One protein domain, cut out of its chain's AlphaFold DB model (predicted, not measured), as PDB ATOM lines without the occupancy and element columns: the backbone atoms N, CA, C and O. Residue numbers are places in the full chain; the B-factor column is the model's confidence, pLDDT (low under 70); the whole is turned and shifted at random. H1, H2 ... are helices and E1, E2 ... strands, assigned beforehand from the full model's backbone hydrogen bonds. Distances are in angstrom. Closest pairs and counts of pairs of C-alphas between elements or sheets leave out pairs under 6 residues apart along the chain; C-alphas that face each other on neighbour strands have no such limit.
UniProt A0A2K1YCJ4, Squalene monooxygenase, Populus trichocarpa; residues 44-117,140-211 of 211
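Overview. This is residues 44 to 117 and 140 to 211 of the 211 residues of the protein "Squalene monooxygenase" of Populus trichocarpa (UniProt A0A2K1YCJ4). Three small two-stranded sheets make a loose core: the hairpin of E5 and E6 near the middle, the longer hairpin of E2 and E3 to one side of it, and the short pair E1 and E4 toward one end. H4 packs on E2 and is near E5, and E2, E5 and H4 make a triangle; H1 and H2 sit by E4 at one end, H3 sits past the end of E6 at the other, and residues 140 to 149 stick out as a free arm. The 146 printed residues hold four named helices and six named strands in the order H1 H2 E1 E2 E3 E4 E5 E6 H3 H4, and each sheet is antiparallel. The class is mixed, helices and strands, with under half of the residues in named elements. The whole is only just loose, close to compact, with a radius of gyration of the C-alphas of 17.6 A and spans of 47 by 42 by 29 A.

Arrangement. Start with H1, residues 55 to 63, and H2, residues 67 to 70: they are close but not clearly touching, Leu 61 and Glu 67 having the closest C-alphas at 5.0 A. Next comes E1, residues 76 to 78, antiparallel to E4, residues 105 to 107; look for N 76 and O 107 at 2.7 A. The closest C-alphas of H1 and E4, those of Pro 55 and Gly 105, are 4.4 A apart. E1 runs on into E2, residues 80 to 85, at 70 degrees. E2 forms a hairpin with E3, residues 88 to 93, where N 81 and O 92 are 2.8 A apart. Beyond the cut, E5, residues 156 to 160, and E6, residues 166 to 170, form another hairpin, with N 157 and O 169 at 2.8 A. E2 and E5 are near each other, with 8 pairs of C-alphas within 10 A. H3, residues 184 to 193, has its closest C-alpha to E6 at Val 193, 7.8 A from that of Val 170. H4, residues 199 to 209, comes closest to E2 at the C-alphas of Tyr 205 and Ala 82, 7.1 A apart. In H1, H3 and H4 every O i to N i+4 pair is within hydrogen-bond range; H2 is too short for such a pair.

Along the chain. Find C-alpha 55 at (-20.474, -17.494, 39.641); from there H1 runs 12.4 A. E2 and E3 measure 16.5 A and 16.6 A, E5 and E6 13.9 A and 13.0 A. H3 spans 12.7 A, and H4 runs 15.3 A to C-alpha 209 at (-32.005, -10.461, 48.079).

Size, cuts and confidence. The C-alphas of Asn 98 and Asn 182, the two farthest apart, are 51.9 A apart. Residues 118 to 139 are not printed, and C-alphas 117 and 140 are 23.3 A apart. The links E3 to E4 and E6 to H3 are long. Confidence is under 70 at residues 113 to 117, 140 to 152 and 198 to 211.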
ATOM      1  N   GLU A  44     -16.496   3.420  26.049       79.00
ATOM      2  CA  GLU A  44     -17.370   2.719  26.986       79.00
ATOM      3  C   GLU A  44     -18.715   2.384  26.309       79.00
ATOM      4  O   GLU A  44     -19.426   3.291  25.869       79.00
ATOM      5  N   PRO A  45     -19.087   1.095  26.207       79.62
ATOM      6  CA  PRO A  45     -20.306   0.706  25.522       79.62
ATOM      7  C   PRO A  45     -21.544   0.930  26.394       79.62
ATOM      8  O   PRO A  45     -21.684   0.328  27.458       79.62
ATOM      9  N   ASP A  46     -22.509   1.688  25.876       83.50
ATOM     10  CA  ASP A  46     -23.860   1.775  26.439       83.50
ATOM     11  C   ASP A  46     -24.739   0.642  25.878       83.50
ATOM     12  O   ASP A  46     -25.263   0.711  24.761       83.50
ATOM     13  N   ARG A  47     -24.830  -0.472  26.617       84.75
ATOM     14  CA  ARG A  47     -25.613  -1.652  26.219       84.75
ATOM     15  C   ARG A  47     -26.173  -2.417  27.412       84.75
ATOM     16  O   ARG A  47     -25.514  -2.579  28.429       84.75
ATOM     17  N   ILE A  48     -27.353  -3.002  27.215       83.00
ATOM     18  CA  ILE A  48     -28.068  -3.813  28.219       83.00
ATOM     19  C   ILE A  48     -27.632  -5.291  28.257       83.00
ATOM     20  O   ILE A  48     -28.150  -6.083  29.038       83.00
ATOM     21  N   VAL A  49     -26.735  -5.706  27.354       84.38
ATOM     22  CA  VAL A  49     -26.303  -7.105  27.207       84.38
ATOM     23  C   VAL A  49     -25.021  -7.337  27.998       84.38
ATOM     24  O   VAL A  49     -24.097  -6.533  27.920       84.38
ATOM     25  N   GLY A  50     -24.933  -8.478  28.690       81.50
ATOM     26  CA  GLY A  50     -23.731  -8.867  29.435       81.50
ATOM     27  C   GLY A  50     -23.576  -8.142  30.773       81.50
ATOM     28  O   GLY A  50     -22.454  -7.903  31.202       81.50
ATOM     29  N   GLU A  51     -24.689  -7.767  31.406       89.44
ATOM     30  CA  GLU A  51     -24.727  -7.081  32.708       89.44
ATOM     31  C   GLU A  51     -24.740  -8.042  33.911       89.44
ATOM     32  O   GLU A  51     -24.774  -7.577  35.041       89.44
ATOM     33  N   LEU A  52     -24.754  -9.367  33.704       88.31
ATOM     34  CA  LEU A  52     -24.746 -10.371  34.777       88.31
ATOM     35  C   LEU A  52     -23.725 -11.479  34.478       88.31
ATOM     36  O   LEU A  52     -23.931 -12.318  33.597       88.31
ATOM     37  N   LEU A  53     -22.644 -11.500  35.249       89.19
ATOM     38  CA  LEU A  53     -21.627 -12.543  35.272       89.19
ATOM     39  C   LEU A  53     -22.032 -13.647  36.258       89.19
ATOM     40  O   LEU A  53     -22.271 -13.393  37.438       89.19
ATOM     41  N   GLN A  54     -22.104 -14.888  35.779       90.81
ATOM     42  CA  GLN A  54     -22.426 -16.052  36.613       90.81
ATOM     43  C   GLN A  54     -21.269 -16.403  37.566       90.81
ATOM     44  O   GLN A  54     -20.117 -16.121  37.225       90.81
ATOM     45  N   PRO A  55     -21.523 -17.104  38.694       90.50
ATOM     46  CA  PRO A  55     -20.474 -17.494  39.641       90.50
ATOM     47  C   PRO A  55     -19.282 -18.207  38.994       90.50
ATOM     48  O   PRO A  55     -18.141 -17.895  39.309       90.50
ATOM     49  N   GLY A  56     -19.525 -19.114  38.040       88.44
ATOM     50  CA  GLY A  56     -18.446 -19.805  37.323       88.44
ATOM     51  C   GLY A  56     -17.602 -18.877  36.439       88.44
ATOM     52  O   GLY A  56     -16.400 -19.073  36.313       88.44
ATOM     53  N   GLY A  57     -18.211 -17.832  35.867       86.19
ATOM     54  CA  GLY A  57     -17.477 -16.806  35.126       86.19
ATOM     55  C   GLY A  57     -16.625 -15.940  36.054       86.19
ATOM     56  O   GLY A  57     -15.478 -15.656  35.732       86.19
ATOM     57  N   TYR A  58     -17.157 -15.585  37.226       88.25
ATOM     58  CA  TYR A  58     -16.401 -14.855  38.245       88.25
ATOM     59  C   TYR A  58     -15.241 -15.686  38.810       88.25
ATOM     60  O   TYR A  58     -14.123 -15.190  38.896       88.25
ATOM     61  N   LEU A  59     -15.468 -16.973  39.089       86.81
ATOM     62  CA  LEU A  59     -14.413 -17.905  39.489       86.81
ATOM     63  C   LEU A  59     -13.285 -17.948  38.452       86.81
ATOM     64  O   LEU A  59     -12.112 -17.915  38.814       86.81
ATOM     65  N   LYS A  60     -13.632 -17.951  37.159       85.06
ATOM     66  CA  LYS A  60     -12.633 -17.925  36.090       85.06
ATOM     67  C   LYS A  60     -11.843 -16.614  36.040       85.06
ATOM     68  O   LYS A  60     -10.669 -16.663  35.696       85.06
ATOM     69  N   LEU A  61     -12.448 -15.474  36.387       84.25
ATOM     70  CA  LEU A  61     -11.702 -14.218  36.526       84.25
ATOM     71  C   LEU A  61     -10.672 -14.310  37.655       84.25
ATOM     72  O   LEU A  61      -9.523 -13.961  37.415       84.25
ATOM     73  N   ILE A  62     -11.049 -14.856  38.817       84.19
ATOM     74  CA  ILE A  62     -10.126 -15.068  39.948       84.19
ATOM     75  C   ILE A  62      -8.958 -15.977  39.540       84.19
ATOM     76  O   ILE A  62      -7.800 -15.665  39.791       84.19
ATOM     77  N   GLU A  63      -9.238 -17.098  38.865       83.81
ATOM     78  CA  GLU A  63      -8.190 -18.013  38.383       83.81
ATOM     79  C   GLU A  63      -7.199 -17.348  37.413       83.81
ATOM     80  O   GLU A  63      -6.066 -17.810  37.285       83.81
ATOM     81  N   LEU A  64      -7.633 -16.300  36.709       76.94
ATOM     82  CA  LEU A  64      -6.821 -15.534  35.767       76.94
ATOM     83  C   LEU A  64      -6.188 -14.281  36.399       76.94
ATOM     84  O   LEU A  64      -5.472 -13.582  35.693       76.94
ATOM     85  N   GLY A  65      -6.442 -13.970  37.676       82.19
ATOM     86  CA  GLY A  65      -5.992 -12.719  38.302       82.19
ATOM     87  C   GLY A  65      -6.670 -11.465  37.729       82.19
ATOM     88  O   GLY A  65      -6.053 -10.405  37.635       82.19
ATOM     89  N   LEU A  66      -7.914 -11.602  37.258       81.75
ATOM     90  CA  LEU A  66      -8.715 -10.559  36.601       81.75
ATOM     91  C   LEU A  66      -9.970 -10.171  37.401       81.75
ATOM     92  O   LEU A  66     -10.866  -9.506  36.880       81.75
ATOM     93  N   GLU A  67     -10.085 -10.601  38.653       85.44
ATOM     94  CA  GLU A  67     -11.219 -10.298  39.527       85.44
ATOM     95  C   GLU A  67     -11.403  -8.793  39.773       85.44
ATOM     96  O   GLU A  67     -12.539  -8.333  39.893       85.44
ATOM     97  N   ASP A  68     -10.321  -8.013  39.728       85.38
ATOM     98  CA  ASP A  68     -10.355  -6.556  39.881       85.38
ATOM     99  C   ASP A  68     -11.117  -5.844  38.754       85.38
ATOM    100  O   ASP A  68     -11.593  -4.727  38.945       85.38
ATOM    101  N   CYS A  69     -11.321  -6.488  37.597       83.69
ATOM    102  CA  CYS A  69     -12.118  -5.923  36.500       83.69
ATOM    103  C   CYS A  69     -13.592  -5.698  36.873       83.69
ATOM    104  O   CYS A  69     -14.284  -4.947  36.184       83.69
ATOM    105  N   VAL A  70     -14.086  -6.363  37.923       85.69
ATOM    106  CA  VAL A  70     -15.445  -6.174  38.453       85.69
ATOM    107  C   VAL A  70     -15.462  -5.529  39.842       85.69
ATOM    108  O   VAL A  70     -16.531  -5.382  40.436       85.69
ATOM    109  N   SER A  71     -14.298  -5.119  40.346       82.44
ATOM    110  CA  SER A  71     -14.151  -4.327  41.568       82.44
ATOM    111  C   SER A  71     -14.331  -2.836  41.261       82.44
ATOM    112  O   SER A  71     -14.110  -2.393  40.141       82.44
ATOM    113  N   GLU A  72     -14.770  -2.050  42.247       85.69
ATOM    114  CA  GLU A  72     -14.882  -0.576  42.165       85.69
ATOM    115  C   GLU A  72     -15.816  -0.004  41.073       85.69
ATOM    116  O   GLU A  72     -15.889   1.208  40.886       85.69
ATOM    117  N   ILE A  73     -16.604  -0.843  40.396       87.06
ATOM    118  CA  ILE A  73     -17.563  -0.425  39.352       87.06
ATOM    119  C   ILE A  73     -19.022  -0.370  39.834       87.06
ATOM    120  O   ILE A  73     -19.945  -0.236  39.024       87.06
ATOM    121  N   ASP A  74     -19.224  -0.465  41.154       90.44
ATOM    122  CA  ASP A  74     -20.531  -0.640  41.808       90.44
ATOM    123  C   ASP A  74     -21.234  -1.944  41.374       90.44
ATOM    124  O   ASP A  74     -22.449  -1.995  41.171       90.44
ATOM    125  N   ALA A  75     -20.452  -3.017  41.196       88.81
ATOM    126  CA  ALA A  75     -20.985  -4.339  40.897       88.81
ATOM    127  C   ALA A  75     -21.743  -4.914  42.100       88.81
ATOM    128  O   ALA A  75     -21.277  -4.891  43.238       88.81
ATOM    129  N   GLN A  76     -22.904  -5.491  41.825       92.19
ATOM    130  CA  GLN A  76     -23.811  -6.052  42.810       92.19
ATOM    131  C   GLN A  76     -23.602  -7.560  42.908       92.19
ATOM    132  O   GLN A  76     -23.509  -8.270  41.903       92.19
ATOM    133  N   ARG A  77     -23.523  -8.071  44.136       90.81
ATOM    134  CA  ARG A  77     -23.351  -9.503  44.393       90.81
ATOM    135  C   ARG A  77     -24.684 -10.230  44.219       90.81
ATOM    136  O   ARG A  77     -25.694  -9.824  44.780       90.81
ATOM    137  N   VAL A  78     -24.682 -11.334  43.471       89.06
ATOM    138  CA  VAL A  78     -25.891 -12.116  43.158       89.06
ATOM    139  C   VAL A  78     -25.741 -13.547  43.672       89.06
ATOM    140  O   VAL A  78     -24.859 -14.283  43.237       89.06
ATOM    141  N   LEU A  79     -26.614 -13.955  44.595       89.50
ATOM    142  CA  LEU A  79     -26.541 -15.256  45.287       89.50
ATOM    143  C   LEU A  79     -27.467 -16.335  44.718       89.50
ATOM    144  O   LEU A  79     -27.458 -17.478  45.173       89.50
ATOM    145  N   GLY A  80     -28.274 -15.980  43.727       86.44
ATOM    146  CA  GLY A  80     -29.215 -16.881  43.089       86.44
ATOM    147  C   GLY A  80     -30.383 -16.114  42.492       86.44
ATOM    148  O   GLY A  80     -30.311 -14.903  42.286       86.44
ATOM    149  N   TYR A  81     -31.472 -16.829  42.249       86.62
ATOM    150  CA  TYR A  81     -32.671 -16.303  41.614       86.62
ATOM    151  C   TYR A  81     -33.890 -16.455  42.514       86.62
ATOM    152  O   TYR A  81     -34.037 -17.450  43.221       86.62
ATOM    153  N   ALA A  82     -34.804 -15.496  42.420       83.94
ATOM    154  CA  ALA A  82     -36.183 -15.666  42.848       83.94
ATOM    155  C   ALA A  82     -37.044 -15.887  41.604       83.94
ATOM    156  O   ALA A  82     -36.974 -15.108  40.653       83.94
ATOM    157  N   ILE A  83     -37.843 -16.948  41.599       84.88
ATOM    158  CA  ILE A  83     -38.754 -17.266  40.499       84.88
ATOM    159  C   ILE A  83     -40.175 -17.073  41.006       84.88
ATOM    160  O   ILE A  83     -40.572 -17.711  41.978       84.88
ATOM    161  N   PHE A  84     -40.937 -16.224  40.319       82.81
ATOM    162  CA  PHE A  84     -42.346 -15.964  40.600       82.81
ATOM    163  C   PHE A  84     -43.194 -16.460  39.434       82.81
ATOM    164  O   PHE A  84     -42.943 -16.098  38.285       82.81
ATOM    165  N   LYS A  85     -44.200 -17.287  39.718       83.31
ATOM    166  CA  LYS A  85     -45.126 -17.798  38.704       83.31
ATOM    167  C   LYS A  85     -46.473 -18.138  39.330       83.31
ATOM    168  O   LYS A  85     -46.518 -18.841  40.335       83.31
ATOM    169  N   ASP A  86     -47.565 -17.672  38.725       83.25
ATOM    170  CA  ASP A  86     -48.943 -18.008  39.122       83.25
ATOM    171  C   ASP A  86     -49.220 -17.780  40.625       83.25
ATOM    172  O   ASP A  86     -49.829 -18.608  41.302       83.25
ATOM    173  N   GLY A  87     -48.701 -16.672  41.173       78.75
ATOM    174  CA  GLY A  87     -48.822 -16.319  42.595       78.75
ATOM    175  C   GLY A  87     -47.958 -17.153  43.551       78.75
ATOM    176  O   GLY A  87     -48.043 -16.969  44.761       78.75
ATOM    177  N   LYS A  88     -47.128 -18.062  43.032       81.81
ATOM    178  CA  LYS A  88     -46.149 -18.839  43.798       81.81
ATOM    179  C   LYS A  88     -44.755 -18.256  43.617       81.81
ATOM    180  O   LYS A  88     -44.439 -17.719  42.553       81.81
ATOM    181  N   SER A  89     -43.908 -18.428  44.626       84.62
ATOM    182  CA  SER A  89     -42.493 -18.077  44.564       84.62
ATOM    183  C   SER A  89     -41.604 -19.239  44.998       84.62
ATOM    184  O   SER A  89     -42.009 -20.106  45.774       84.62
ATOM    185  N   THR A  90     -40.384 -19.272  44.469       85.19
ATOM    186  CA  THR A  90     -39.311 -20.144  44.951       85.19
ATOM    187  C   THR A  90     -37.964 -19.443  44.821       85.19
ATOM    188  O   THR A  90     -37.780 -18.595  43.943       85.19
ATOM    189  N   LYS A  91     -37.018 -19.808  45.688       85.12
ATOM    190  CA  LYS A  91     -35.633 -19.342  45.644       85.12
ATOM    191  C   LYS A  91     -34.751 -20.448  45.080       85.12
ATOM    192  O   LYS A  91     -34.752 -21.569  45.580       85.12
ATOM    193  N   LEU A  92     -33.976 -20.107  44.064       86.69
ATOM    194  CA  LEU A  92     -32.932 -20.943  43.499       86.69
ATOM    195  C   LEU A  92     -31.581 -20.341  43.882       86.69
ATOM    196  O   LEU A  92     -31.062 -19.475  43.181       86.69
ATOM    197  N   SER A  93     -31.040 -20.767  45.021       88.25
ATOM    198  CA  SER A  93     -29.689 -20.384  45.436       88.25
ATOM    199  C   SER A  93     -28.644 -21.013  44.518       88.25
ATOM    200  O   SER A  93     -28.811 -22.144  44.056       88.25
ATOM    201  N   TYR A  94     -27.550 -20.295  44.274       88.62
ATOM    202  CA  TYR A  94     -26.380 -20.899  43.651       88.62
ATOM    203  C   TYR A  94     -25.731 -21.925  44.599       88.62
ATOM    204  O   TYR A  94     -25.683 -21.675  45.804       88.62
ATOM    205  N   PRO A  95     -25.193 -23.041  44.073       87.62
ATOM    206  CA  PRO A  95     -24.476 -24.041  44.865       87.62
ATOM    207  C   PRO A  95     -23.053 -23.551  45.177       87.62
ATOM    208  O   PRO A  95     -22.113 -23.804  44.419       87.62
ATOM    209  N   LEU A  96     -22.906 -22.762  46.244       84.06
ATOM    210  CA  LEU A  96     -21.669 -22.042  46.586       84.06
ATOM    211  C   LEU A  96     -20.932 -22.618  47.806       84.06
ATOM    212  O   LEU A  96     -19.912 -22.075  48.215       84.06
ATOM    213  N   GLU A  97     -21.419 -23.714  48.386       83.25
ATOM    214  CA  GLU A  97     -21.009 -24.216  49.705       83.25
ATOM    215  C   GLU A  97     -19.529 -24.626  49.782       83.25
ATOM    216  O   GLU A  97     -18.937 -24.599  50.856       83.25
ATOM    217  N   ASN A  98     -18.932 -24.986  48.642       84.81
ATOM    218  CA  ASN A  98     -17.546 -25.451  48.542       84.81
ATOM    219  C   ASN A  98     -16.584 -24.401  47.959       84.81
ATOM    220  O   ASN A  98     -15.442 -24.732  47.640       84.81
ATOM    221  N   PHE A  99     -17.033 -23.158  47.776       82.69
ATOM    222  CA  PHE A  99     -16.223 -22.085  47.205       82.69
ATOM    223  C   PHE A  99     -15.844 -21.046  48.264       82.69
ATOM    224  O   PHE A  99     -16.432 -20.986  49.343       82.69
ATOM    225  N   LEU A 100     -14.845 -20.212  47.951       77.88
ATOM    226  CA  LEU A 100     -14.528 -19.046  48.780       77.88
ATOM    227  C   LEU A 100     -15.786 -18.190  48.957       77.88
ATOM    228  O   LEU A 100     -16.572 -18.039  48.022       77.88
ATOM    229  N   SER A 101     -15.953 -17.592  50.138       75.31
ATOM    230  CA  SER A 101     -17.170 -16.853  50.505       75.31
ATOM    231  C   SER A 101     -17.517 -15.725  49.535       75.31
ATOM    232  O   SER A 101     -18.678 -15.337  49.431       75.31
ATOM    233  N   ASP A 102     -16.530 -15.190  48.821       82.12
ATOM    234  CA  ASP A 102     -16.740 -14.112  47.863       82.12
ATOM    235  C   ASP A 102     -17.283 -14.587  46.497       82.12
ATOM    236  O   ASP A 102     -17.906 -13.812  45.761       82.12
ATOM    237  N   VAL A 103     -17.147 -15.880  46.173       87.19
ATOM    238  CA  VAL A 103     -17.633 -16.447  44.909       87.19
ATOM    239  C   VAL A 103     -19.154 -16.368  44.867       87.19
ATOM    240  O   VAL A 103     -19.860 -16.983  45.659       87.19
ATOM    241  N   ALA A 104     -19.659 -15.581  43.925       89.12
ATOM    242  CA  ALA A 104     -21.074 -15.392  43.648       89.12
ATOM    243  C   ALA A 104     -21.219 -14.752  42.260       89.12
ATOM    244  O   ALA A 104     -20.227 -14.353  41.648       89.12
ATOM    245  N   GLY A 105     -22.448 -14.631  41.761       89.12
ATOM    246  CA  GLY A 105     -22.695 -13.836  40.565       89.12
ATOM    247  C   GLY A 105     -22.339 -12.367  40.806       89.12
ATOM    248  O   GLY A 105     -22.284 -11.903  41.952       89.12
ATOM    249  N   ARG A 106     -22.085 -11.637  39.723       90.75
ATOM    250  CA  ARG A 106     -21.842 -10.191  39.740       90.75
ATOM    251  C   ARG A 106     -22.678  -9.540  38.657       90.75
ATOM    252  O   ARG A 106     -22.533  -9.908  37.495       90.75
ATOM    253  N   SER A 107     -23.538  -8.598  39.017       90.12
ATOM    254  CA  SER A 107     -24.230  -7.754  38.046       90.12
ATOM    255  C   SER A 107     -23.728  -6.321  38.082       90.12
ATOM    256  O   SER A 107     -23.345  -5.821  39.131       90.12
ATOM    257  N   PHE A 108     -23.676  -5.671  36.928       89.38
ATOM    258  CA  PHE A 108     -23.046  -4.362  36.765       89.38
ATOM    259  C   PHE A 108     -23.500  -3.706  35.461       89.38
ATOM    260  O   PHE A 108     -23.952  -4.379  34.532       89.38
ATOM    261  N   HIS A 109     -23.308  -2.394  35.351       86.50
ATOM    262  CA  HIS A 109     -23.352  -1.710  34.058       86.50
ATOM    263  C   HIS A 109     -22.279  -2.269  33.136       86.50
ATOM    264  O   HIS A 109     -21.093  -2.247  33.471       86.50
ATOM    265  N   ASN A 110     -22.677  -2.754  31.963       79.94
ATOM    266  CA  ASN A 110     -21.742  -3.440  31.082       79.94
ATOM    267  C   ASN A 110     -20.572  -2.548  30.619       79.94
ATOM    268  O   ASN A 110     -19.459  -3.048  30.462       79.94
ATOM    269  N   GLY A 111     -20.813  -1.245  30.446       72.44
ATOM    270  CA  GLY A 111     -19.788  -0.279  30.054       72.44
ATOM    271  C   GLY A 111     -18.661  -0.099  31.076       72.44
ATOM    272  O   GLY A 111     -17.520   0.163  30.700       72.44
ATOM    273  N   ARG A 112     -18.941  -0.338  32.361       74.19
ATOM    274  CA  ARG A 112     -17.988  -0.055  33.439       74.19
ATOM    275  C   ARG A 112     -16.900  -1.110  33.590       74.19
ATOM    276  O   ARG A 112     -15.896  -0.841  34.242       74.19
ATOM    277  N   VAL A 113     -17.067  -2.294  32.995       61.19
ATOM    278  CA  VAL A 113     -16.019  -3.322  33.029       61.19
ATOM    279  C   VAL A 113     -14.864  -2.876  32.141       61.19
ATOM    280  O   VAL A 113     -14.999  -2.775  30.922       61.19
ATOM    281  N   GLN A 114     -13.715  -2.615  32.759       56.66
ATOM    282  CA  GLN A 114     -12.540  -2.135  32.047       56.66
ATOM    283  C   GLN A 114     -11.738  -3.301  31.470       56.66
ATOM    284  O   GLN A 114     -11.263  -4.176  32.194       56.66
ATOM    285  N   TYR A 115     -11.513  -3.254  30.160       53.00
ATOM    286  CA  TYR A 115     -10.617  -4.156  29.449       53.00
ATOM    287  C   TYR A 115      -9.472  -3.316  28.870       53.00
ATOM    288  O   TYR A 115      -9.676  -2.511  27.963       53.00
ATOM    289  N   LYS A 116      -8.260  -3.419  29.425       42.78
ATOM    290  CA  LYS A 116      -7.112  -2.641  28.931       42.78
ATOM    291  C   LYS A 116      -6.572  -3.264  27.642       42.78
ATOM    292  O   LYS A 116      -5.975  -4.334  27.687       42.78
ATOM    293  N   THR A 117      -6.670  -2.561  26.516       48.25
ATOM    294  CA  THR A 117      -5.945  -2.906  25.279       48.25
ATOM    295  C   THR A 117      -5.313  -1.664  24.643       48.25
ATOM    296  O   THR A 117      -5.894  -0.580  24.664       48.25
ATOM    297  N   LEU A 140     -20.172 -13.725  11.102       67.81
ATOM    298  CA  LEU A 140     -19.742 -15.120  10.987       67.81
ATOM    299  C   LEU A 140     -20.748 -16.075  11.644       67.81
ATOM    300  O   LEU A 140     -21.125 -17.082  11.053       67.81
ATOM    301  N   ARG A 141     -21.262 -15.737  12.834       67.75
ATOM    302  CA  ARG A 141     -22.258 -16.574  13.527       67.75
ATOM    303  C   ARG A 141     -23.526 -16.799  12.695       67.75
ATOM    304  O   ARG A 141     -24.110 -17.878  12.768       67.75
ATOM    305  N   ARG A 142     -23.966 -15.809  11.904       62.44
ATOM    306  CA  ARG A 142     -25.179 -15.928  11.067       62.44
ATOM    307  C   ARG A 142     -25.092 -17.047  10.026       62.44
ATOM    308  O   ARG A 142     -26.140 -17.520   9.608       62.44
ATOM    309  N   SER A 143     -23.895 -17.488   9.631       60.53
ATOM    310  CA  SER A 143     -23.747 -18.620   8.707       60.53
ATOM    311  C   SER A 143     -23.682 -19.987   9.400       60.53
ATOM    312  O   SER A 143     -23.776 -21.002   8.716       60.53
ATOM    313  N   LEU A 144     -23.543 -20.038  10.735       53.53
ATOM    314  CA  LEU A 144     -23.175 -21.259  11.466       53.53
ATOM    315  C   LEU A 144     -24.211 -21.748  12.488       53.53
ATOM    316  O   LEU A 144     -24.104 -22.882  12.952       53.53
ATOM    317  N   CYS A 145     -25.192 -20.936  12.887       49.84
ATOM    318  CA  CYS A 145     -26.134 -21.308  13.951       49.84
ATOM    319  C   CYS A 145     -27.570 -20.875  13.648       49.84
ATOM    320  O   CYS A 145     -27.801 -19.747  13.216       49.84
ATOM    321  N   ASN A 146     -28.537 -21.740  13.971       52.22
ATOM    322  CA  ASN A 146     -29.966 -21.436  13.910       52.22
ATOM    323  C   ASN A 146     -30.616 -21.636  15.294       52.22
ATOM    324  O   ASN A 146     -31.047 -22.747  15.608       52.22
ATOM    325  N   PRO A 147     -30.638 -20.616  16.169       54.44
ATOM    326  CA  PRO A 147     -31.278 -20.740  17.471       54.44
ATOM    327  C   PRO A 147     -32.755 -20.332  17.390       54.44
ATOM    328  O   PRO A 147     -33.063 -19.162  17.191       54.44
ATOM    329  N   ASN A 148     -33.665 -21.287  17.596       51.91
ATOM    330  CA  ASN A 148     -35.076 -21.012  17.877       51.91
ATOM    331  C   ASN A 148     -35.477 -21.718  19.175       51.91
ATOM    332  O   ASN A 148     -35.657 -22.934  19.193       51.91
ATOM    333  N   VAL A 149     -35.633 -20.951  20.252       53.88
ATOM    334  CA  VAL A 149     -36.310 -21.393  21.477       53.88
ATOM    335  C   VAL A 149     -37.313 -20.309  21.843       53.88
ATOM    336  O   VAL A 149     -36.930 -19.159  22.038       53.88
ATOM    337  N   THR A 150     -38.587 -20.682  21.935       51.25
ATOM    338  CA  THR A 150     -39.676 -19.782  22.331       51.25
ATOM    339  C   THR A 150     -40.321 -20.333  23.596       51.25
ATOM    340  O   THR A 150     -40.707 -21.501  23.626       51.25
ATOM    341  N   ILE A 151     -40.451 -19.504  24.633       56.28
ATOM    342  CA  ILE A 151     -41.117 -19.838  25.899       56.28
ATOM    343  C   ILE A 151     -42.337 -18.916  26.042       56.28
ATOM    344  O   ILE A 151     -42.237 -17.726  25.767       56.28
ATOM    345  N   ASN A 152     -43.493 -19.462  26.435       60.28
ATOM    346  CA  ASN A 152     -44.738 -18.711  26.629       60.28
ATOM    347  C   ASN A 152     -45.360 -19.061  28.002       60.28
ATOM    348  O   ASN A 152     -45.561 -20.252  28.261       60.28
ATOM    349  N   PRO A 153     -45.690 -18.078  28.867       70.44
ATOM    350  CA  PRO A 153     -45.450 -16.640  28.708       70.44
ATOM    351  C   PRO A 153     -43.964 -16.290  28.708       70.44
ATOM    352  O   PRO A 153     -43.142 -16.981  29.310       70.44
ATOM    353  N   SER A 154     -43.645 -15.214  27.997       76.50
ATOM    354  CA  SER A 154     -42.307 -14.648  27.932       76.50
ATOM    355  C   SER A 154     -41.813 -14.253  29.329       76.50
ATOM    356  O   SER A 154     -42.562 -13.620  30.081       76.50
ATOM    357  N   PRO A 155     -40.583 -14.629  29.714       83.62
ATOM    358  CA  PRO A 155     -40.052 -14.310  31.030       83.62
ATOM    359  C   PRO A 155     -39.795 -12.805  31.192       83.62
ATOM    360  O   PRO A 155     -39.406 -12.107  30.254       83.62
ATOM    361  N   ILE A 156     -39.959 -12.321  32.423       84.94
ATOM    362  CA  ILE A 156     -39.515 -10.991  32.850       84.94
ATOM    363  C   ILE A 156     -38.390 -11.201  33.857       84.94
ATOM    364  O   ILE A 156     -38.542 -11.973  34.805       84.94
ATOM    365  N   LEU A 157     -37.266 -10.523  33.656       86.50
ATOM    366  CA  LEU A 157     -36.083 -10.640  34.496       86.50
ATOM    367  C   LEU A 157     -35.758  -9.293  35.148       86.50
ATOM    368  O   LEU A 157     -35.711  -8.267  34.472       86.50
ATOM    369  N   PHE A 158     -35.484  -9.323  36.451       88.00
ATOM    370  CA  PHE A 158     -34.999  -8.179  37.219       88.00
ATOM    371  C   PHE A 158     -33.659  -8.507  37.867       88.00
ATOM    372  O   PHE A 158     -33.481  -9.611  38.383       88.00
ATOM    373  N   TYR A 159     -32.733  -7.552  37.855       87.69
ATOM    374  CA  TYR A 159     -31.478  -7.640  38.603       87.69
ATOM    375  C   TYR A 159     -30.905  -6.243  38.875       87.69
ATOM    376  O   TYR A 159     -31.042  -5.354  38.029       87.69
ATOM    377  N   PRO A 160     -30.278  -6.015  40.041       88.44
ATOM    378  CA  PRO A 160     -29.601  -4.757  40.333       88.44
ATOM    379  C   PRO A 160     -28.334  -4.650  39.472       88.44
ATOM    380  O   PRO A 160     -27.632  -5.637  39.291       88.44
ATOM    381  N   ILE A 161     -28.032  -3.481  38.920       88.50
ATOM    382  CA  ILE A 161     -26.798  -3.240  38.135       88.50
ATOM    383  C   ILE A 161     -25.897  -2.179  38.770       88.50
ATOM    384  O   ILE A 161     -24.772  -1.969  38.322       88.50
ATOM    385  N   SER A 162     -26.402  -1.518  39.806       89.50
ATOM    386  CA  SER A 162     -25.698  -0.580  40.668       89.50
ATOM    387  C   SER A 162     -26.432  -0.516  42.011       89.50
ATOM    388  O   SER A 162     -27.517  -1.084  42.166       89.50
ATOM    389  N   SER A 163     -25.871   0.210  42.969       88.12
ATOM    390  CA  SER A 163     -26.497   0.506  44.261       88.12
ATOM    391  C   SER A 163     -27.799   1.316  44.146       88.12
ATOM    392  O   SER A 163     -28.563   1.401  45.108       88.12
ATOM    393  N   THR A 164     -28.076   1.912  42.980       87.38
ATOM    394  CA  THR A 164     -29.229   2.799  42.752       87.38
ATOM    395  C   THR A 164     -30.133   2.368  41.598       87.38
ATOM    396  O   THR A 164     -31.216   2.934  41.433       87.38
ATOM    397  N   GLU A 165     -29.745   1.361  40.811       87.50
ATOM    398  CA  GLU A 165     -30.440   0.985  39.578       87.50
ATOM    399  C   GLU A 165     -30.727  -0.515  39.500       87.50
ATOM    400  O   GLU A 165     -29.868  -1.368  39.732       87.50
ATOM    401  N   ILE A 166     -31.952  -0.834  39.078       87.75
ATOM    402  CA  ILE A 166     -32.407  -2.196  38.797       87.75
ATOM    403  C   ILE A 166     -32.792  -2.279  37.327       87.75
ATOM    404  O   ILE A 166     -33.663  -1.545  36.854       87.75
ATOM    405  N   ARG A 167     -32.168  -3.208  36.606       90.56
ATOM    406  CA  ARG A 167     -32.541  -3.537  35.236       90.56
ATOM    407  C   ARG A 167     -33.811  -4.378  35.241       90.56
ATOM    408  O   ARG A 167     -33.952  -5.307  36.029       90.56
ATOM    409  N   CYS A 168     -34.709  -4.071  34.310       89.50
ATOM    410  CA  CYS A 168     -35.852  -4.900  33.951       89.50
ATOM    411  C   CYS A 168     -35.717  -5.297  32.479       89.50
ATOM    412  O   CYS A 168     -35.651  -4.423  31.612       89.50
ATOM    413  N   LEU A 169     -35.670  -6.598  32.204       88.00
ATOM    414  CA  LEU A 169     -35.733  -7.155  30.858       88.00
ATOM    415  C   LEU A 169     -37.076  -7.856  30.682       88.00
ATOM    416  O   LEU A 169     -37.392  -8.807  31.394       88.00
ATOM    417  N   VAL A 170     -37.858  -7.378  29.721       87.88
ATOM    418  CA  VAL A 170     -39.131  -7.977  29.329       87.88
ATOM    419  C   VAL A 170     -38.910  -8.673  27.998       87.88
ATOM    420  O   VAL A 170     -38.650  -8.004  26.997       87.88
ATOM    421  N   ASP A 171     -39.025  -9.998  27.979       85.31
ATOM    422  CA  ASP A 171     -39.123 -10.716  26.716       85.31
ATOM    423  C   ASP A 171     -40.498 -10.436  26.085       85.31
ATOM    424  O   ASP A 171     -41.533 -10.464  26.757       85.31
ATOM    425  N   VAL A 172     -40.506 -10.089  24.799       84.94
ATOM    426  CA  VAL A 172     -41.728  -9.761  24.059       84.94
ATOM    427  C   VAL A 172     -41.947 -10.859  23.022       84.94
ATOM    428  O   VAL A 172     -41.141 -10.979  22.099       84.94
ATOM    429  N   PRO A 173     -43.025 -11.650  23.135       79.06
ATOM    430  CA  PRO A 173     -43.228 -12.788  22.258       79.06
ATOM    431  C   PRO A 173     -43.573 -12.341  20.835       79.06
ATOM    432  O   PRO A 173     -44.314 -11.379  20.620       79.06
ATOM    433  N   GLY A 174     -43.106 -13.113  19.853       75.75
ATOM    434  CA  GLY A 174     -43.384 -12.892  18.434       75.75
ATOM    435  C   GLY A 174     -42.272 -12.142  17.694       75.75
ATOM    436  O   GLY A 174     -41.259 -11.755  18.260       75.75
ATOM    437  N   GLN A 175     -42.446 -11.972  16.382       70.25
ATOM    438  CA  GLN A 175     -41.416 -11.380  15.514       70.25
ATOM    439  C   GLN A 175     -41.455  -9.849  15.461       70.25
ATOM    440  O   GLN A 175     -40.502  -9.224  14.997       70.25
ATOM    441  N   LYS A 176     -42.560  -9.234  15.895       80.62
ATOM    442  CA  LYS A 176     -42.764  -7.788  15.821       80.62
ATOM    443  C   LYS A 176     -42.969  -7.226  17.218       80.62
ATOM    444  O   LYS A 176     -43.970  -7.521  17.865       80.62
ATOM    445  N   VAL A 177     -42.032  -6.391  17.648       86.12
ATOM    446  CA  VAL A 177     -42.141  -5.666  18.914       86.12
ATOM    447  C   VAL A 177     -43.145  -4.507  18.801       86.12
ATOM    448  O   VAL A 177     -43.227  -3.883  17.737       86.12
ATOM    449  N   PRO A 178     -43.905  -4.198  19.871       89.38
ATOM    450  CA  PRO A 178     -44.737  -3.000  19.951       89.38
ATOM    451  C   PRO A 178     -43.933  -1.735  19.652       89.38
ATOM    452  O   PRO A 178     -42.787  -1.602  20.090       89.38
ATOM    453  N   SER A 179     -44.522  -0.783  18.930       90.38
ATOM    454  CA  SER A 179     -43.806   0.448  18.600       90.38
ATOM    455  C   SER A 179     -43.644   1.367  19.818       90.38
ATOM    456  O   SER A 179     -44.560   1.575  20.619       90.38
ATOM    457  N   VAL A 180     -42.449   1.946  19.956       89.69
ATOM    458  CA  VAL A 180     -42.161   2.963  20.979       89.69
ATOM    459  C   VAL A 180     -42.753   4.311  20.572       89.69
ATOM    460  O   VAL A 180     -43.344   4.999  21.400       89.69
ATOM    461  N   SER A 181     -42.650   4.678  19.290       93.19
ATOM    462  CA  SER A 181     -42.994   6.020  18.802       93.19
ATOM    463  C   SER A 181     -44.490   6.331  18.833       93.19
ATOM    464  O   SER A 181     -44.863   7.495  18.930       93.19
ATOM    465  N   ASN A 182     -45.351   5.311  18.775       93.94
ATOM    466  CA  ASN A 182     -46.808   5.473  18.823       93.94
ATOM    467  C   ASN A 182     -47.421   5.094  20.187       93.94
ATOM    468  O   ASN A 182     -48.642   5.072  20.331       93.94
ATOM    469  N   GLY A 183     -46.588   4.781  21.188       92.94
ATOM    470  CA  GLY A 183     -47.029   4.444  22.541       92.94
ATOM    471  C   GLY A 183     -47.558   3.017  22.738       92.94
ATOM    472  O   GLY A 183     -47.940   2.677  23.860       92.94
ATOM    473  N   GLU A 184     -47.553   2.156  21.717       93.06
ATOM    474  CA  GLU A 184     -47.946   0.745  21.851       93.06
ATOM    475  C   GLU A 184     -47.099   0.007  22.888       93.06
ATOM    476  O   GLU A 184     -47.644  -0.756  23.685       93.06
ATOM    477  N   MET A 185     -45.789   0.271  22.933       91.94
ATOM    478  CA  MET A 185     -44.901  -0.307  23.942       91.94
ATOM    479  C   MET A 185     -45.320   0.103  25.355       91.94
ATOM    480  O   MET A 185     -45.467  -0.741  26.234       91.94
ATOM    481  N   ALA A 186     -45.597   1.390  25.579       89.44
ATOM    482  CA  ALA A 186     -46.052   1.872  26.880       89.44
ATOM    483  C   ALA A 186     -47.395   1.242  27.282       89.44
ATOM    484  O   ALA A 186     -47.600   0.903  28.449       89.44
ATOM    485  N   ARG A 187     -48.306   1.053  26.318       92.06
ATOM    486  CA  ARG A 187     -49.565   0.339  26.541       92.06
ATOM    487  C   ARG A 187     -49.304  -1.119  26.918       92.06
ATOM    488  O   ARG A 187     -49.824  -1.553  27.938       92.06
ATOM    489  N   TYR A 188     -48.469  -1.833  26.163       90.31
ATOM    490  CA  TYR A 188     -48.107  -3.226  26.428       90.31
ATOM    491  C   TYR A 188     -47.501  -3.405  27.826       90.31
ATOM    492  O   TYR A 188     -47.960  -4.251  28.591       90.31
ATOM    493  N   LEU A 189     -46.547  -2.551  28.209       88.75
ATOM    494  CA  LEU A 189     -45.952  -2.576  29.546       88.75
ATOM    495  C   LEU A 189     -47.013  -2.386  30.641       88.75
ATOM    496  O   LEU A 189     -47.022  -3.122  31.621       88.75
ATOM    497  N   LYS A 190     -47.951  -1.450  30.468       88.00
ATOM    498  CA  LYS A 190     -49.009  -1.190  31.459       88.00
ATOM    499  C   LYS A 190     -50.053  -2.302  31.538       88.00
ATOM    500  O   LYS A 190     -50.543  -2.582  32.625       88.00
ATOM    501  N   THR A 191     -50.431  -2.902  30.410       88.50
ATOM    502  CA  THR A 191     -51.571  -3.831  30.358       88.50
ATOM    503  C   THR A 191     -51.174  -5.298  30.434       88.50
ATOM    504  O   THR A 191     -51.957  -6.095  30.930       88.50
ATOM    505  N   ALA A 192     -49.996  -5.667  29.926       86.00
ATOM    506  CA  ALA A 192     -49.538  -7.054  29.876       86.00
ATOM    507  C   ALA A 192     -48.452  -7.346  30.917       86.00
ATOM    508  O   ALA A 192     -48.492  -8.400  31.540       86.00
ATOM    509  N   VAL A 193     -47.505  -6.428  31.136       85.94
ATOM    510  CA  VAL A 193     -46.338  -6.673  32.006       85.94
ATOM    511  C   VAL A 193     -46.617  -6.272  33.453       85.94
ATOM    512  O   VAL A 193     -46.464  -7.087  34.357       85.94
ATOM    513  N   ALA A 194     -47.069  -5.038  33.687       84.31
ATOM    514  CA  ALA A 194     -47.262  -4.493  35.030       84.31
ATOM    515  C   ALA A 194     -48.179  -5.348  35.931       84.31
ATOM    516  O   ALA A 194     -47.829  -5.524  37.095       84.31
ATOM    517  N   PRO A 195     -49.285  -5.956  35.446       84.06
ATOM    518  CA  PRO A 195     -50.106  -6.837  36.282       84.06
ATOM    519  C   PRO A 195     -49.383  -8.103  36.768       84.06
ATOM    520  O   PRO A 195     -49.764  -8.665  37.791       84.06
ATOM    521  N   GLN A 196     -48.342  -8.553  36.057       79.88
ATOM    522  CA  GLN A 196     -47.525  -9.708  36.449       79.88
ATOM    523  C   GLN A 196     -46.480  -9.329  37.514       79.88
ATOM    524  O   GLN A 196     -46.093 -10.152  38.347       79.88
ATOM    525  N   VAL A 197     -46.054  -8.062  37.527       77.88
ATOM    526  CA  VAL A 197     -45.080  -7.505  38.471       77.88
ATOM    527  C   VAL A 197     -45.833  -6.874  39.641       77.88
ATOM    528  O   VAL A 197     -46.037  -5.664  39.708       77.88
ATOM    529  N   THR A 198     -46.300  -7.701  40.576       67.56
ATOM    530  CA  THR A 198     -46.980  -7.173  41.765       67.56
ATOM    531  C   THR A 198     -45.986  -6.421  42.659       67.56
ATOM    532  O   THR A 198     -44.827  -6.815  42.817       67.56
ATOM    533  N   THR A 199     -46.439  -5.338  43.296       64.19
ATOM    534  CA  THR A 199     -45.640  -4.578  44.277       64.19
ATOM    535  C   THR A 199     -45.186  -5.435  45.459       64.19
ATOM    536  O   THR A 199     -44.180  -5.116  46.089       64.19
ATOM    537  N   VAL A 200     -45.894  -6.532  45.740       60.59
ATOM    538  CA  VAL A 200     -45.520  -7.526  46.751       60.59
ATOM    539  C   VAL A 200     -44.291  -8.314  46.305       60.59
ATOM    540  O   VAL A 200     -43.327  -8.372  47.060       60.59
ATOM    541  N   HIS A 201     -44.264  -8.832  45.072       66.06
ATOM    542  CA  HIS A 201     -43.104  -9.563  44.546       66.06
ATOM    543  C   HIS A 201     -41.859  -8.678  44.466       66.06
ATOM    544  O   HIS A 201     -40.768  -9.115  44.823       66.06
ATOM    545  N   PHE A 202     -42.020  -7.416  44.055       64.75
ATOM    546  CA  PHE A 202     -40.894  -6.488  43.963       64.75
ATOM    547  C   PHE A 202     -40.337  -6.130  45.347       64.75
ATOM    548  O   PHE A 202     -39.132  -6.191  45.555       64.75
ATOM    549  N   LYS A 203     -41.198  -5.830  46.331       62.31
ATOM    550  CA  LYS A 203     -40.754  -5.594  47.716       62.31
ATOM    551  C   LYS A 203     -40.108  -6.830  48.335       62.31
ATOM    552  O   LYS A 203     -39.099  -6.693  49.011       62.31
ATOM    553  N   GLN A 204     -40.664  -8.015  48.096       61.94
ATOM    554  CA  GLN A 204     -40.100  -9.266  48.593       61.94
ATOM    555  C   GLN A 204     -38.716  -9.532  47.986       61.94
ATOM    556  O   GLN A 204     -37.786  -9.837  48.722       61.94
ATOM    557  N   TYR A 205     -38.547  -9.301  46.680       64.69
ATOM    558  CA  TYR A 205     -37.245  -9.360  46.015       64.69
ATOM    559  C   TYR A 205     -36.228  -8.389  46.635       64.69
ATOM    560  O   TYR A 205     -35.134  -8.808  47.005       64.69
ATOM    561  N   LEU A 206     -36.595  -7.112  46.807       64.19
ATOM    562  CA  LEU A 206     -35.711  -6.115  47.421       64.19
ATOM    563  C   LEU A 206     -35.329  -6.500  48.860       64.19
ATOM    564  O   LEU A 206     -34.162  -6.413  49.226       64.19
ATOM    565  N   CYS A 207     -36.293  -6.942  49.672       57.97
ATOM    566  CA  CYS A 207     -36.056  -7.259  51.080       57.97
ATOM    567  C   CYS A 207     -35.249  -8.547  51.292       57.97
ATOM    568  O   CYS A 207     -34.468  -8.595  52.235       57.97
ATOM    569  N   GLU A 208     -35.452  -9.580  50.469       55.94
ATOM    570  CA  GLU A 208     -34.842 -10.906  50.660       55.94
ATOM    571  C   GLU A 208     -33.497 -11.093  49.937       55.94
ATOM    572  O   GLU A 208     -32.785 -12.055  50.241       55.94
ATOM    573  N   PHE A 209     -33.170 -10.247  48.951       53.06
ATOM    574  CA  PHE A 209     -32.005 -10.461  48.079       53.06
ATOM    575  C   PHE A 209     -31.037  -9.281  47.973       53.06
ATOM    576  O   PHE A 209     -29.903  -9.512  47.557       53.06
ATOM    577  N   LEU A 210     -31.443  -8.053  48.322       52.19
ATOM    578  CA  LEU A 210     -30.542  -6.889  48.324       52.19
ATOM    579  C   LEU A 210     -30.029  -6.501  49.721       52.19
ATOM    580  O   LEU A 210     -29.206  -5.595  49.809       52.19
ATOM    581  N   ASN A 211     -30.488  -7.175  50.785       45.56
ATOM    582  CA  ASN A 211     -30.012  -6.993  52.163       45.56
ATOM    583  C   ASN A 211     -29.314  -8.252  52.680       45.56
ATOM    584  O   ASN A 211     -29.859  -9.356  52.447       45.56
TER     585      ASN A 211